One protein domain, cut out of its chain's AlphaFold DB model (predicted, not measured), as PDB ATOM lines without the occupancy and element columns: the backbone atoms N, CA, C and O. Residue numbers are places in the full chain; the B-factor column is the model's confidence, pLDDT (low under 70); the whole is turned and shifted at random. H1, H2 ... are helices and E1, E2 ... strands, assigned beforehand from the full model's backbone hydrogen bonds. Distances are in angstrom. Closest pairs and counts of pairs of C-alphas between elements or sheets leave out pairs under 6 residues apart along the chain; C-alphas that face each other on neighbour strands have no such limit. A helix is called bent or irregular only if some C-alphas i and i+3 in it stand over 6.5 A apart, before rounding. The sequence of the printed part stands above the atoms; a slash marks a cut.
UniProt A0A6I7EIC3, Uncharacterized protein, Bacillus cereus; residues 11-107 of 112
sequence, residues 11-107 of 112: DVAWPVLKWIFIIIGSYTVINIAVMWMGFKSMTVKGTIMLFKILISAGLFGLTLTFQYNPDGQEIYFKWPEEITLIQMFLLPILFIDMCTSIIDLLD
ATOM      1  N   ASP A  11     185.324 149.603 121.225       84.25
ATOM      2  CA  ASP A  11     184.918 148.752 120.107       84.25
ATOM      3  C   ASP A  11     183.492 149.054 119.624       84.25
ATOM      4  O   ASP A  11     183.263 149.148 118.417       84.25
ATOM      5  N   VAL A  12     182.564 149.304 120.551       81.44
ATOM      6  CA  VAL A  12     181.171 149.660 120.242       81.44
ATOM      7  C   VAL A  12     181.029 151.143 119.886       81.44
ATOM      8  O   VAL A  12     180.257 151.505 118.998       81.44
ATOM      9  N   ALA A  13     181.791 152.026 120.536       82.75
ATOM     10  CA  ALA A  13     181.754 153.465 120.264       82.75
ATOM     11  C   ALA A  13     182.439 153.854 118.938       82.75
ATOM     12  O   ALA A  13     182.100 154.878 118.337       82.75
ATOM     13  N   TRP A  14     183.407 153.061 118.467       84.56
ATOM     14  CA  TRP A  14     184.266 153.405 117.331       84.56
ATOM     15  C   TRP A  14     183.520 153.673 116.015       84.56
ATOM     16  O   TRP A  14     183.831 154.679 115.372       84.56
ATOM     17  N   PRO A  15     182.523 152.867 115.596       84.38
ATOM     18  CA  PRO A  15     181.740 153.159 114.397       84.38
ATOM     19  C   PRO A  15     181.065 154.534 114.460       84.38
ATOM     20  O   PRO A  15     181.095 155.277 113.481       84.38
ATOM     21  N   VAL A  16     180.514 154.902 115.621       82.50
ATOM     22  CA  VAL A  16     179.855 156.199 115.835       82.50
ATOM     23  C   VAL A  16     180.876 157.335 115.822       82.50
ATOM     24  O   VAL A  16     180.693 158.317 115.102       82.50
ATOM     25  N   LEU A  17     181.994 157.185 116.540       84.31
ATOM     26  CA  LEU A  17     183.081 158.171 116.550       84.31
ATOM     27  C   LEU A  17     183.660 158.402 115.151       84.31
ATOM     28  O   LEU A  17     183.911 159.543 114.766       84.31
ATOM     29  N   LYS A  18     183.817 157.341 114.357       86.75
ATOM     30  CA  LYS A  18     184.279 157.437 112.971       86.75
ATOM     31  C   LYS A  18     183.341 158.299 112.126       86.75
ATOM     32  O   LYS A  18     183.821 159.162 111.394       86.75
ATOM     33  N   TRP A  19     182.025 158.111 112.245       81.50
ATOM     34  CA  TRP A  19     181.044 158.960 111.559       81.50
ATOM     35  C   TRP A  19     181.110 160.415 112.024       81.50
ATOM     36  O   TRP A  19     181.105 161.313 111.183       81.50
ATOM     37  N   ILE A  20     181.258 160.655 113.330       83.69
ATOM     38  CA  ILE A  20     181.428 162.006 113.886       83.69
ATOM     39  C   ILE A  20     182.664 162.686 113.282       83.69
ATOM     40  O   ILE A  20     182.566 163.810 112.792       83.69
ATOM     41  N   PHE A  21     183.812 162.005 113.239       86.56
ATOM     42  CA  PHE A  21     185.027 162.565 112.641       86.56
ATOM     43  C   PHE A  21     184.880 162.846 111.144       86.56
ATOM     44  O   PHE A  21     185.375 163.867 110.671       86.56
ATOM     45  N   ILE A  22     184.172 161.989 110.401       87.25
ATOM     46  CA  ILE A  22     183.882 162.222 108.978       87.25
ATOM     47  C   ILE A  22     183.019 163.477 108.795       87.25
ATOM     48  O   ILE A  22     183.311 164.282 107.912       87.25
ATOM     49  N   ILE A  23     181.994 163.674 109.630       82.44
ATOM     50  CA  ILE A  23     181.115 164.854 109.581       82.44
ATOM     51  C   ILE A  23     181.898 166.133 109.909       82.44
ATOM     52  O   ILE A  23     181.775 167.134 109.207       82.44
ATOM     53  N   ILE A  24     182.746 166.107 110.940       83.69
ATOM     54  CA  ILE A  24     183.582 167.259 111.316       83.69
ATOM     55  C   ILE A  24     184.600 167.575 110.212       83.69
ATOM     56  O   ILE A  24     184.802 168.739 109.849       83.69
ATOM     57  N   GLY A  25     185.233 166.542 109.654       86.06
ATOM     58  CA  GLY A  25     186.187 166.685 108.560       86.06
ATOM     59  C   GLY A  25     185.538 167.278 107.311       86.06
ATOM     60  O   GLY A  25     186.054 168.248 106.756       86.06
ATOM     61  N   SER A  26     184.378 166.756 106.900       83.12
ATOM     62  CA  SER A  26     183.652 167.261 105.731       83.12
ATOM     63  C   SER A  26     183.171 168.696 105.937       83.12
ATOM     64  O   SER A  26     183.354 169.520 105.042       83.12
ATOM     65  N   TYR A  27     182.666 169.036 107.128       79.38
ATOM     66  CA  TYR A  27     182.308 170.411 107.482       79.38
ATOM     67  C   TYR A  27     183.490 171.365 107.303       79.38
ATOM     68  O   TYR A  27     183.370 172.398 106.646       79.38
ATOM     69  N   THR A  28     184.652 170.997 107.842       84.19
ATOM     70  CA  THR A  28     185.866 171.820 107.775       84.19
ATOM     71  C   THR A  28     186.295 172.060 106.328       84.19
ATOM     72  O   THR A  28     186.553 173.199 105.942       84.19
ATOM     73  N   VAL A  29     186.314 171.007 105.505       86.81
ATOM     74  CA  VAL A  29     186.674 171.104 104.083       86.81
ATOM     75  C   VAL A  29     185.687 171.984 103.315       86.81
ATOM     76  O   VAL A  29     186.119 172.826 102.529       86.81
ATOM     77  N   ILE A  30     184.380 171.846 103.567       81.50
ATOM     78  CA  ILE A  30     183.345 172.671 102.927       81.50
ATOM     79  C   ILE A  30     183.533 174.145 103.290       81.50
ATOM     80  O   ILE A  30     183.537 174.985 102.394       81.50
ATOM     81  N   ASN A  31     183.755 174.478 104.566       78.00
ATOM     82  CA  ASN A  31     183.972 175.868 104.980       78.00
ATOM     83  C   ASN A  31     185.192 176.489 104.288       78.00
ATOM     84  O   ASN A  31     185.106 177.608 103.783       78.00
ATOM     85  N   ILE A  32     186.307 175.754 104.219       83.44
ATOM     86  CA  ILE A  32     187.529 176.214 103.540       83.44
ATOM     87  C   ILE A  32     187.267 176.411 102.039       83.44
ATOM     88  O   ILE A  32     187.642 177.439 101.478       83.44
ATOM     89  N   ALA A  33     186.581 175.466 101.392       82.44
ATOM     90  CA  ALA A  33     186.244 175.560  99.974       82.44
ATOM     91  C   ALA A  33     185.341 176.767  99.674       82.44
ATOM     92  O   ALA A  33     185.598 177.511  98.727       82.44
ATOM     93  N   VAL A  34     184.322 177.006 100.506       76.19
ATOM     94  CA  VAL A  34     183.412 178.153 100.372       76.19
ATOM     95  C   VAL A  34     184.161 179.477 100.580       76.19
ATOM     96  O   VAL A  34     183.913 180.430  99.840       76.19
ATOM     97  N   MET A  35     185.115 179.537 101.516       75.38
ATOM     98  CA  MET A  35     185.985 180.708 101.697       75.38
ATOM     99  C   MET A  35     186.871 180.982 100.469       75.38
ATOM    100  O   MET A  35     187.076 182.140 100.113       75.38
ATOM    101  N   TRP A  36     187.377 179.944  99.797       78.19
ATOM    102  CA  TRP A  36     188.239 180.089  98.615       78.19
ATOM    103  C   TRP A  36     187.500 180.441  97.319       78.19
ATOM    104  O   TRP A  36     188.115 181.000  96.413       78.19
ATOM    105  N   MET A  37     186.195 180.176  97.214       73.88
ATOM    106  CA  MET A  37     185.415 180.444  95.994       73.88
ATOM    107  C   MET A  37     185.083 181.930  95.748       73.88
ATOM    108  O   MET A  37     184.442 182.251  94.751       73.88
ATOM    109  N   GLY A  38     185.515 182.858  96.611       64.50
ATOM    110  CA  GLY A  38     185.382 184.303  96.363       64.50
ATOM    111  C   GLY A  38     183.943 184.837  96.388       64.50
ATOM    112  O   GLY A  38     183.671 185.914  95.857       64.50
ATOM    113  N   PHE A  39     183.007 184.101  96.998       67.50
ATOM    114  CA  PHE A  39     181.640 184.572  97.223       67.50
ATOM    115  C   PHE A  39     181.617 185.802  98.144       67.50
ATOM    116  O   PHE A  39     182.502 185.996  98.978       67.50
ATOM    117  N   LYS A  40     180.569 186.636  98.029       69.31
ATOM    118  CA  LYS A  40     180.351 187.753  98.962       69.31
ATOM    119  C   LYS A  40     180.383 187.217 100.398       69.31
ATOM    120  O   LYS A  40     179.650 186.283 100.712       69.31
ATOM    121  N   SER A  41     181.195 187.838 101.260       70.00
ATOM    122  CA  SER A  41     181.408 187.430 102.663       70.00
ATOM    123  C   SER A  41     180.096 187.164 103.420       70.00
ATOM    124  O   SER A  41     179.983 186.192 104.159       70.00
ATOM    125  N   MET A  42     179.060 187.961 103.140       70.00
ATOM    126  CA  MET A  42     177.708 187.797 103.683       70.00
ATOM    127  C   MET A  42     177.050 186.458 103.300       70.00
ATOM    128  O   MET A  42     176.500 185.777 104.158       70.00
ATOM    129  N   THR A  43     177.153 186.032 102.036       73.25
ATOM    130  CA  THR A  43     176.612 184.742 101.573       73.25
ATOM    131  C   THR A  43     177.378 183.573 102.185       73.25
ATOM    132  O   THR A  43     176.761 182.614 102.634       73.25
ATOM    133  N   VAL A  44     178.709 183.680 102.273       76.19
ATOM    134  CA  VAL A  44     179.563 182.663 102.907       76.19
ATOM    135  C   VAL A  44     179.191 182.483 104.377       76.19
ATOM    136  O   VAL A  44     178.884 181.370 104.793       76.19
ATOM    137  N   LYS A  45     179.153 183.573 105.153       77.00
ATOM    138  CA  LYS A  45     178.768 183.544 106.571       77.00
ATOM    139  C   LYS A  45     177.376 182.927 106.761       77.00
ATOM    140  O   LYS A  45     177.225 182.040 107.595       77.00
ATOM    141  N   GLY A  46     176.392 183.326 105.949       80.38
ATOM    142  CA  GLY A  46     175.028 182.795 106.035       80.38
ATOM    143  C   GLY A  46     174.952 181.294 105.737       80.38
ATOM    144  O   GLY A  46     174.296 180.550 106.463       80.38
ATOM    145  N   THR A  47     175.675 180.810 104.722       79.19
ATOM    146  CA  THR A  47     175.746 179.372 104.409       79.19
ATOM    147  C   THR A  47     176.418 178.570 105.526       79.19
ATOM    148  O   THR A  47     175.906 177.518 105.907       79.19
ATOM    149  N   ILE A  48     177.526 179.067 106.086       82.12
ATOM    150  CA  ILE A  48     178.224 178.418 107.208       82.12
ATOM    151  C   ILE A  48     177.306 178.333 108.433       82.12
ATOM    152  O   ILE A  48     177.261 177.304 109.110       82.12
ATOM    153  N   MET A  49     176.552 179.396 108.700       84.94
ATOM    154  CA  MET A  49     175.654 179.484 109.845       84.94
ATOM    155  C   MET A  49     174.422 178.587 109.697       84.94
ATOM    156  O   MET A  49     174.083 177.862 110.632       84.94
ATOM    157  N   LEU A  50     173.821 178.530 108.504       84.38
ATOM    158  CA  LEU A  50     172.789 177.541 108.170       84.38
ATOM    159  C   LEU A  50     173.286 176.114 108.405       84.38
ATOM    160  O   LEU A  50     172.594 175.303 109.019       84.38
ATOM    161  N   PHE A  51     174.500 175.805 107.951       83.62
ATOM    162  CA  PHE A  51     175.073 174.477 108.131       83.62
ATOM    163  C   PHE A  51     175.343 174.154 109.606       83.62
ATOM    164  O   PHE A  51     175.074 173.035 110.045       83.62
ATOM    165  N   LYS A  52     175.797 175.140 110.395       84.94
ATOM    166  CA  LYS A  52     175.943 175.011 111.852       84.94
ATOM    167  C   LYS A  52     174.607 174.654 112.507       84.94
ATOM    168  O   LYS A  52     174.555 173.694 113.267       84.94
ATOM    169  N   ILE A  53     173.529 175.364 112.170       88.88
ATOM    170  CA  ILE A  53     172.183 175.091 112.703       88.88
ATOM    171  C   ILE A  53     171.748 173.656 112.377       88.88
ATOM    172  O   ILE A  53     171.275 172.946 113.263       88.88
ATOM    173  N   LEU A  54     171.943 173.206 111.132       88.50
ATOM    174  CA  LEU A  54     171.592 171.846 110.709       88.50
ATOM    175  C   LEU A  54     172.375 170.774 111.482       88.50
ATOM    176  O   LEU A  54     171.784 169.787 111.924       88.50
ATOM    177  N   ILE A  55     173.683 170.971 111.686       86.56
ATOM    178  CA  ILE A  55     174.501 170.060 112.497       86.56
ATOM    179  C   ILE A  55     174.032 170.059 113.949       86.56
ATOM    180  O   ILE A  55     173.833 168.982 114.506       86.56
ATOM    181  N   SER A  56     173.840 171.228 114.562       88.12
ATOM    182  CA  SER A  56     173.425 171.325 115.964       88.12
ATOM    183  C   SER A  56     172.056 170.671 116.188       88.12
ATOM    184  O   SER A  56     171.889 169.940 117.162       88.12
ATOM    185  N   ALA A  57     171.113 170.818 115.250       88.50
ATOM    186  CA  ALA A  57     169.818 170.132 115.291       88.50
ATOM    187  C   ALA A  57     169.957 168.609 115.164       88.50
ATOM    188  O   ALA A  57     169.328 167.857 115.915       88.50
ATOM    189  N   GLY A  58     170.819 168.144 114.256       87.50
ATOM    190  CA  GLY A  58     171.141 166.725 114.115       87.50
ATOM    191  C   GLY A  58     171.769 166.147 115.385       87.50
ATOM    192  O   GLY A  58     171.323 165.111 115.872       87.50
ATOM    193  N   LEU A  59     172.753 166.836 115.967       86.94
ATOM    194  CA  LEU A  59     173.407 166.436 117.215       86.94
ATOM    195  C   LEU A  59     172.445 166.449 118.400       86.94
ATOM    196  O   LEU A  59     172.526 165.556 119.238       86.94
ATOM    197  N   PHE A  60     171.524 167.408 118.459       89.75
ATOM    198  CA  PHE A  60     170.474 167.443 119.472       89.75
ATOM    199  C   PHE A  60     169.575 166.206 119.366       89.75
ATOM    200  O   PHE A  60     169.400 165.482 120.346       89.75
ATOM    201  N   GLY A  61     169.062 165.913 118.165       88.19
ATOM    202  CA  GLY A  61     168.212 164.745 117.920       88.19
ATOM    203  C   GLY A  61     168.931 163.421 118.182       88.19
ATOM    204  O   GLY A  61     168.380 162.540 118.843       88.19
ATOM    205  N   LEU A  62     170.182 163.295 117.730       87.12
ATOM    206  CA  LEU A  62     171.027 162.134 118.012       87.12
ATOM    207  C   LEU A  62     171.258 161.991 119.511       87.12
ATOM    208  O   LEU A  62     170.985 160.934 120.051       87.12
ATOM    209  N   THR A  63     171.676 163.052 120.201       87.38
ATOM    210  CA  THR A  63     171.903 163.025 121.653       87.38
ATOM    211  C   THR A  63     170.657 162.581 122.406       87.38
ATOM    212  O   THR A  63     170.775 161.835 123.369       87.38
ATOM    213  N   LEU A  64     169.476 163.027 121.980       87.88
ATOM    214  CA  LEU A  64     168.216 162.713 122.644       87.88
ATOM    215  C   LEU A  64     167.776 161.263 122.390       87.88
ATOM    216  O   LEU A  64     167.307 160.597 123.306       87.88
ATOM    217  N   THR A  65     167.943 160.767 121.164       86.69
ATOM    218  CA  THR A  65     167.489 159.423 120.759       86.69
ATOM    219  C   THR A  65     168.527 158.323 120.955       86.69
ATOM    220  O   THR A  65     168.192 157.144 120.867       86.69
ATOM    221  N   PHE A  66     169.785 158.685 121.198       85.25
ATOM    222  CA  PHE A  66     170.876 157.742 121.379       85.25
ATOM    223  C   PHE A  66     170.705 156.970 122.685       85.25
ATOM    224  O   PHE A  66     170.702 157.548 123.774       85.25
ATOM    225  N   GLN A  67     170.598 155.651 122.556       81.94
ATOM    226  CA  GLN A  67     170.483 154.712 123.661       81.94
ATOM    227  C   GLN A  67     171.527 153.607 123.506       81.94
ATOM    228  O   GLN A  67     171.812 153.147 122.397       81.94
ATOM    229  N   TYR A  68     172.097 153.183 124.631       81.25
ATOM    230  CA  TYR A  68     173.080 152.104 124.690       81.25
ATOM    231  C   TYR A  68     172.584 151.019 125.642       81.25
ATOM    232  O   TYR A  68     172.337 151.299 126.816       81.25
ATOM    233  N   ASN A  69     172.439 149.790 125.139       79.25
ATOM    234  CA  ASN A  69     172.133 148.623 125.961       79.25
ATOM    235  C   ASN A  69     173.447 147.944 126.390       79.25
ATOM    236  O   ASN A  69     174.109 147.344 125.538       79.25
ATOM    237  N   PRO A  70     173.826 147.994 127.681       75.31
ATOM    238  CA  PRO A  70     175.054 147.369 128.165       75.31
ATOM    239  C   PRO A  70     175.018 145.835 128.117       75.31
ATOM    240  O   PRO A  70     176.071 145.232 127.928       75.31
ATOM    241  N   ASP A  71     173.839 145.213 128.229       79.12
ATOM    242  CA  ASP A  71     173.696 143.750 128.239       79.12
ATOM    243  C   ASP A  71     173.888 143.147 126.841       79.12
ATOM    244  O   ASP A  71     174.410 142.043 126.694       79.12
ATOM    245  N   GLY A  72     173.477 143.889 125.808       75.88
ATOM    246  CA  GLY A  72     173.624 143.501 124.403       75.88
ATOM    247  C   GLY A  72     174.831 144.120 123.699       75.88
ATOM    248  O   GLY A  72     175.156 143.697 122.597       75.88
ATOM    249  N   GLN A  73     175.488 145.118 124.305       78.56
ATOM    250  CA  GLN A  73     176.503 145.963 123.656       78.56
ATOM    251  C   GLN A  73     176.007 146.628 122.359       78.56
ATOM    252  O   GLN A  73     176.767 146.871 121.422       78.56
ATOM    253  N   GLU A  74     174.718 146.957 122.308       79.00
ATOM    254  CA  GLU A  74     174.069 147.499 121.117       79.00
ATOM    255  C   GLU A  74     173.723 148.980 121.290       79.00
ATOM    256  O   GLU A  74     173.255 149.424 122.343       79.00
ATOM    257  N   ILE A  75     173.933 149.742 120.215       81.31
ATOM    258  CA  ILE A  75     173.513 151.138 120.085       81.31
ATOM    259  C   ILE A  75     172.249 151.176 119.233       81.31
ATOM    260  O   ILE A  75     172.221 150.624 118.132       81.31
ATOM    261  N   TYR A  76     171.226 151.879 119.705       83.94
ATOM    262  CA  TYR A  76     169.981 152.066 118.967       83.94
ATOM    263  C   TYR A  76     169.435 153.482 119.146       83.94
ATOM    264  O   TYR A  76     169.786 154.202 120.082       83.94
ATOM    265  N   PHE A  77     168.572 153.881 118.210       85.56
ATOM    266  CA  PHE A  77     167.928 155.190 118.199       85.56
ATOM    267  C   PHE A  77     166.449 155.030 118.531       85.56
ATOM    268  O   PHE A  77     165.660 154.583 117.697       85.56
ATOM    269  N   LYS A  78     166.068 155.371 119.762       86.00
ATOM    270  CA  LYS A  78     164.679 155.338 120.236       86.00
ATOM    271  C   LYS A  78     164.424 156.573 121.088       86.00
ATOM    272  O   LYS A  78     165.334 157.091 121.727       86.00
ATOM    273  N   TRP A  79     163.181 157.048 121.100       84.56
ATOM    274  CA  TRP A  79     162.793 158.081 122.054       84.56
ATOM    275  C   TRP A  79     163.105 157.614 123.491       84.56
ATOM    276  O   TRP A  79     162.746 156.481 123.831       84.56
ATOM    277  N   PRO A  80     163.791 158.437 124.305       83.00
ATOM    278  CA  PRO A  80     164.217 158.056 125.643       83.00
ATOM    279  C   PRO A  80     163.008 157.907 126.567       83.00
ATOM    280  O   PRO A  80     162.145 158.784 126.622       83.00
ATOM    281  N   GLU A  81     162.974 156.816 127.327       83.38
ATOM    282  CA  GLU A  81     162.099 156.694 128.502       83.38
ATOM    283  C   GLU A  81     162.760 157.347 129.731       83.38
ATOM    284  O   GLU A  81     162.073 157.898 130.588       83.38
ATOM    285  N   GLU A  82     164.099 157.386 129.758       80.25
ATOM    286  CA  GLU A  82     164.922 158.014 130.793       80.25
ATOM    287  C   GLU A  82     165.993 158.921 130.165       80.25
ATOM    288  O   GLU A  82     166.523 158.632 129.089       80.25
ATOM    289  N   ILE A  83     166.324 160.026 130.842       80.94
ATOM    290  CA  ILE A  83     167.358 160.977 130.411       80.94
ATOM    291  C   ILE A  83     168.569 160.843 131.332       80.94
ATOM    292  O   ILE A  83     168.453 160.914 132.556       80.94
ATOM    293  N   THR A  84     169.753 160.698 130.742       82.06
ATOM    294  CA  THR A  84     171.010 160.655 131.496       82.06
ATOM    295  C   THR A  84     171.369 162.025 132.071       82.06
ATOM    296  O   THR A  84     171.047 163.076 131.511       82.06
ATOM    297  N   LEU A  85     172.133 162.030 133.166       80.50
ATOM    298  CA  LEU A  85     172.609 163.269 133.786       80.50
ATOM    299  C   LEU A  85     173.390 164.155 132.797       80.50
ATOM    300  O   LEU A  85     173.240 165.371 132.811       80.50
ATOM    301  N   ILE A  86     174.187 163.560 131.902       83.44
ATOM    302  CA  ILE A  86     174.946 164.305 130.885       83.44
ATOM    303  C   ILE A  86     174.001 164.959 129.871       83.44
ATOM    304  O   ILE A  86     174.166 166.141 129.574       83.44
ATOM    305  N   GLN A  87     172.993 164.236 129.369       85.19
ATOM    306  CA  GLN A  87     171.998 164.790 128.440       85.19
ATOM    307  C   GLN A  87     171.232 165.970 129.056       85.19
ATOM    308  O   GLN A  87     170.932 166.928 128.345       85.19
ATOM    309  N   MET A  88     170.981 165.947 130.371       86.25
ATOM    310  CA  MET A  88     170.322 167.045 131.089       86.25
ATOM    311  C   MET A  88     171.096 168.369 131.002       86.25
ATOM    312  O   MET A  88     170.478 169.427 130.948       86.25
ATOM    313  N   PHE A  89     172.431 168.323 130.940       87.25
ATOM    314  CA  PHE A  89     173.264 169.513 130.737       87.25
ATOM    315  C   PHE A  89     173.537 169.791 129.255       87.25
ATOM    316  O   PHE A  89     173.559 170.948 128.839       87.25
ATOM    317  N   LEU A  90     173.724 168.747 128.443       87.19
ATOM    318  CA  LEU A  90     174.118 168.887 127.042       87.19
ATOM    319  C   LEU A  90     172.981 169.423 126.161       87.19
ATOM    320  O   LEU A  90     173.219 170.290 125.323       87.19
ATOM    321  N   LEU A  91     171.751 168.929 126.344       89.25
ATOM    322  CA  LEU A  91     170.608 169.321 125.513       89.25
ATOM    323  C   LEU A  91     170.287 170.822 125.637       89.25
ATOM    324  O   LEU A  91     170.147 171.458 124.592       89.25
ATOM    325  N   PRO A  92     170.242 171.435 126.839       89.62
ATOM    326  CA  PRO A  92     170.084 172.884 126.956       89.62
ATOM    327  C   PRO A  92     171.209 173.682 126.288       89.62
ATOM    328  O   PRO A  92     170.928 174.689 125.647       89.62
ATOM    329  N   ILE A  93     172.467 173.235 126.393       90.75
ATOM    330  CA  ILE A  93     173.611 173.910 125.754       90.75
ATOM    331  C   ILE A  93     173.463 173.884 124.230       90.75
ATOM    332  O   ILE A  93     173.587 174.923 123.584       90.75
ATOM    333  N   LEU A  94     173.150 172.717 123.660       89.81
ATOM    334  CA  LEU A  94     172.907 172.569 122.223       89.81
ATOM    335  C   LEU A  94     171.702 173.397 121.766       89.81
ATOM    336  O   LEU A  94     171.746 174.015 120.706       89.81
ATOM    337  N   PHE A  95     170.639 173.443 122.570       89.62
ATOM    338  CA  PHE A  95     169.459 174.249 122.278       89.62
ATOM    339  C   PHE A  95     169.780 175.747 122.245       89.62
ATOM    340  O   PHE A  95     169.422 176.423 121.283       89.62
ATOM    341  N   ILE A  96     170.503 176.253 123.249       91.31
ATOM    342  CA  ILE A  96     170.939 177.653 123.294       91.31
ATOM    343  C   ILE A  96     171.826 177.973 122.087       91.31
ATOM    344  O   ILE A  96     171.568 178.970 121.419       91.31
ATOM    345  N   ASP A  97     172.804 177.121 121.758       88.62
ATOM    346  CA  ASP A  97     173.687 177.326 120.600       88.62
ATOM    347  C   ASP A  97     172.916 177.368 119.269       88.62
ATOM    348  O   ASP A  97     173.212 178.192 118.398       88.62
ATOM    349  N   MET A  98     171.890 176.525 119.104       90.94
ATOM    350  CA  MET A  98     171.001 176.606 117.942       90.94
ATOM    351  C   MET A  98     170.248 177.933 117.906       90.94
ATOM    352  O   MET A  98     170.224 178.584 116.863       90.94
ATOM    353  N   CYS A  99     169.643 178.343 119.023       89.75
ATOM    354  CA  CYS A  99     168.885 179.589 119.103       89.75
ATOM    355  C   CYS A  99     169.758 180.805 118.789       89.75
ATOM    356  O   CYS A  99     169.357 181.634 117.975       89.75
ATOM    357  N   THR A 100     170.960 180.893 119.366       88.94
ATOM    358  CA  THR A 100     171.896 181.987 119.070       88.94
ATOM    359  C   THR A 100     172.328 181.956 117.611       88.94
ATOM    360  O   THR A 100     172.333 182.992 116.959       88.94
ATOM    361  N   SER A 101     172.581 180.770 117.049       87.31
ATOM    362  CA  SER A 101     172.962 180.647 115.637       87.31
ATOM    363  C   SER A 101     171.835 181.053 114.680       87.31
ATOM    364  O   SER A 101     172.110 181.605 113.620       87.31
ATOM    365  N   ILE A 102     170.569 180.802 115.036       87.69
ATOM    366  CA  ILE A 102     169.403 181.273 114.271       87.69
ATOM    367  C   ILE A 102     169.278 182.796 114.359       87.69
ATOM    368  O   ILE A 102     169.000 183.434 113.346       87.69
ATOM    369  N   ILE A 103     169.479 183.378 115.545       86.44
ATOM    370  CA  ILE A 103     169.441 184.834 115.730       86.44
ATOM    371  C   ILE A 103     170.511 185.489 114.862       86.44
ATOM    372  O   ILE A 103     170.178 186.346 114.053       86.44
ATOM    373  N   ASP A 104     171.755 185.025 114.952       85.19
ATOM    374  CA  ASP A 104     172.860 185.540 114.145       85.19
ATOM    375  C   ASP A 104     172.600 185.367 112.639       85.19
ATOM    376  O   ASP A 104     172.988 186.219 111.837       85.19
ATOM    377  N   LEU A 105     171.913 184.284 112.245       83.69
ATOM    378  CA  LEU A 105     171.548 184.053 110.851       83.69
ATOM    379  C   LEU A 105     170.573 185.121 110.338       83.69
ATOM    380  O   LEU A 105     170.699 185.563 109.194       83.69
ATOM    381  N   LEU A 106     169.585 185.469 111.165       83.00
ATOM    382  CA  LEU A 106     168.478 186.367 110.835       83.00
ATOM    383  C   LEU A 106     168.788 187.840 111.121       83.00
ATOM    384  O   LEU A 106     168.072 188.703 110.612       83.00
ATOM    385  N   ASP A 107     169.823 188.131 111.909       80.19
ATOM    386  CA  ASP A 107     170.258 189.489 112.214       80.19
ATOM    387  C   ASP A 107     171.007 190.095 111.009       80.19
ATOM    388  O   ASP A 107     172.099 189.641 110.656       80.19
TER     389      ASP A 107
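What this domain is: This is residues 11 to 107 of the 112 residues of an uncharacterized protein of Bacillus cereus (UniProt A0A6I7EIC3). Three long helices stand side by side in a loose row, with H2 in the middle, H3 close along it, and H1 near it just at the end where the link from H1 to H2 turns. A small two-stranded hairpin, E1 and E2, extends the row at the other end, where H2 leads straight into E1. The printed part has 97 residues, with three named helices and two named strands in the order H1, H2, E1, E2, H3; the sheet E1 - E2 is antiparallel and the class is mostly helix. The whole is loose, with a radius of gyration of the C-alphas of 16.4 A, and elongated, spanning 53 by 28 by 17 A.

How they stand to each other: E1, residues 66 to 69, and E2, residues 74 to 77, form a hairpin, antiparallel at 150 degrees; N 67 and O 76 are within hydrogen-bond range at 3.0 A, as are N 69 and O 74 at 2.9 A. H2, residues 41 to 65, touches H3, residues 85 to 106, at a shallow tilt of 23 degrees, opposite ways; their closest C-alphas, of Ile 53 and Met 98, are 5.6 A apart. H1, residues 11 to 36, and H2 form a helical hairpin, opposite ways at a shallow tilt of 12 degrees. They only just touch, with 3 pairs of C-alphas within 8 A, through residues 31 to 35 of H1 and 44 to 48 of H2 alone; the closest are Val 34 and Val 44, 6.4 A. H1 and H3 are apart. Every O i to N i+4 pair is within hydrogen-bond range in H2, against 20 of 22 in H1 and 15 of 18 in H3.

Where its parts are: H1 measures 38.1 A from C-alpha 11 at (184.918, 148.752, 120.107) to C-alpha 36, and is only just irregular, with C-alphas 12 and 15 6.8 A apart. H2 measures 36.1 A, E1 and E2 10.3 A each, and H3 32.8 A, ending with C-alpha 106 at (168.478, 186.367, 110.835).

The domain as a whole: The C-alphas farthest apart, of Lys 40 and Asp 71, are 53.3 A apart. The printed part has no cut and no long link, and residues 36 to 42 stand free. Mean pLDDT of the printed part is 83.1, with residues 38 to 40 under 70.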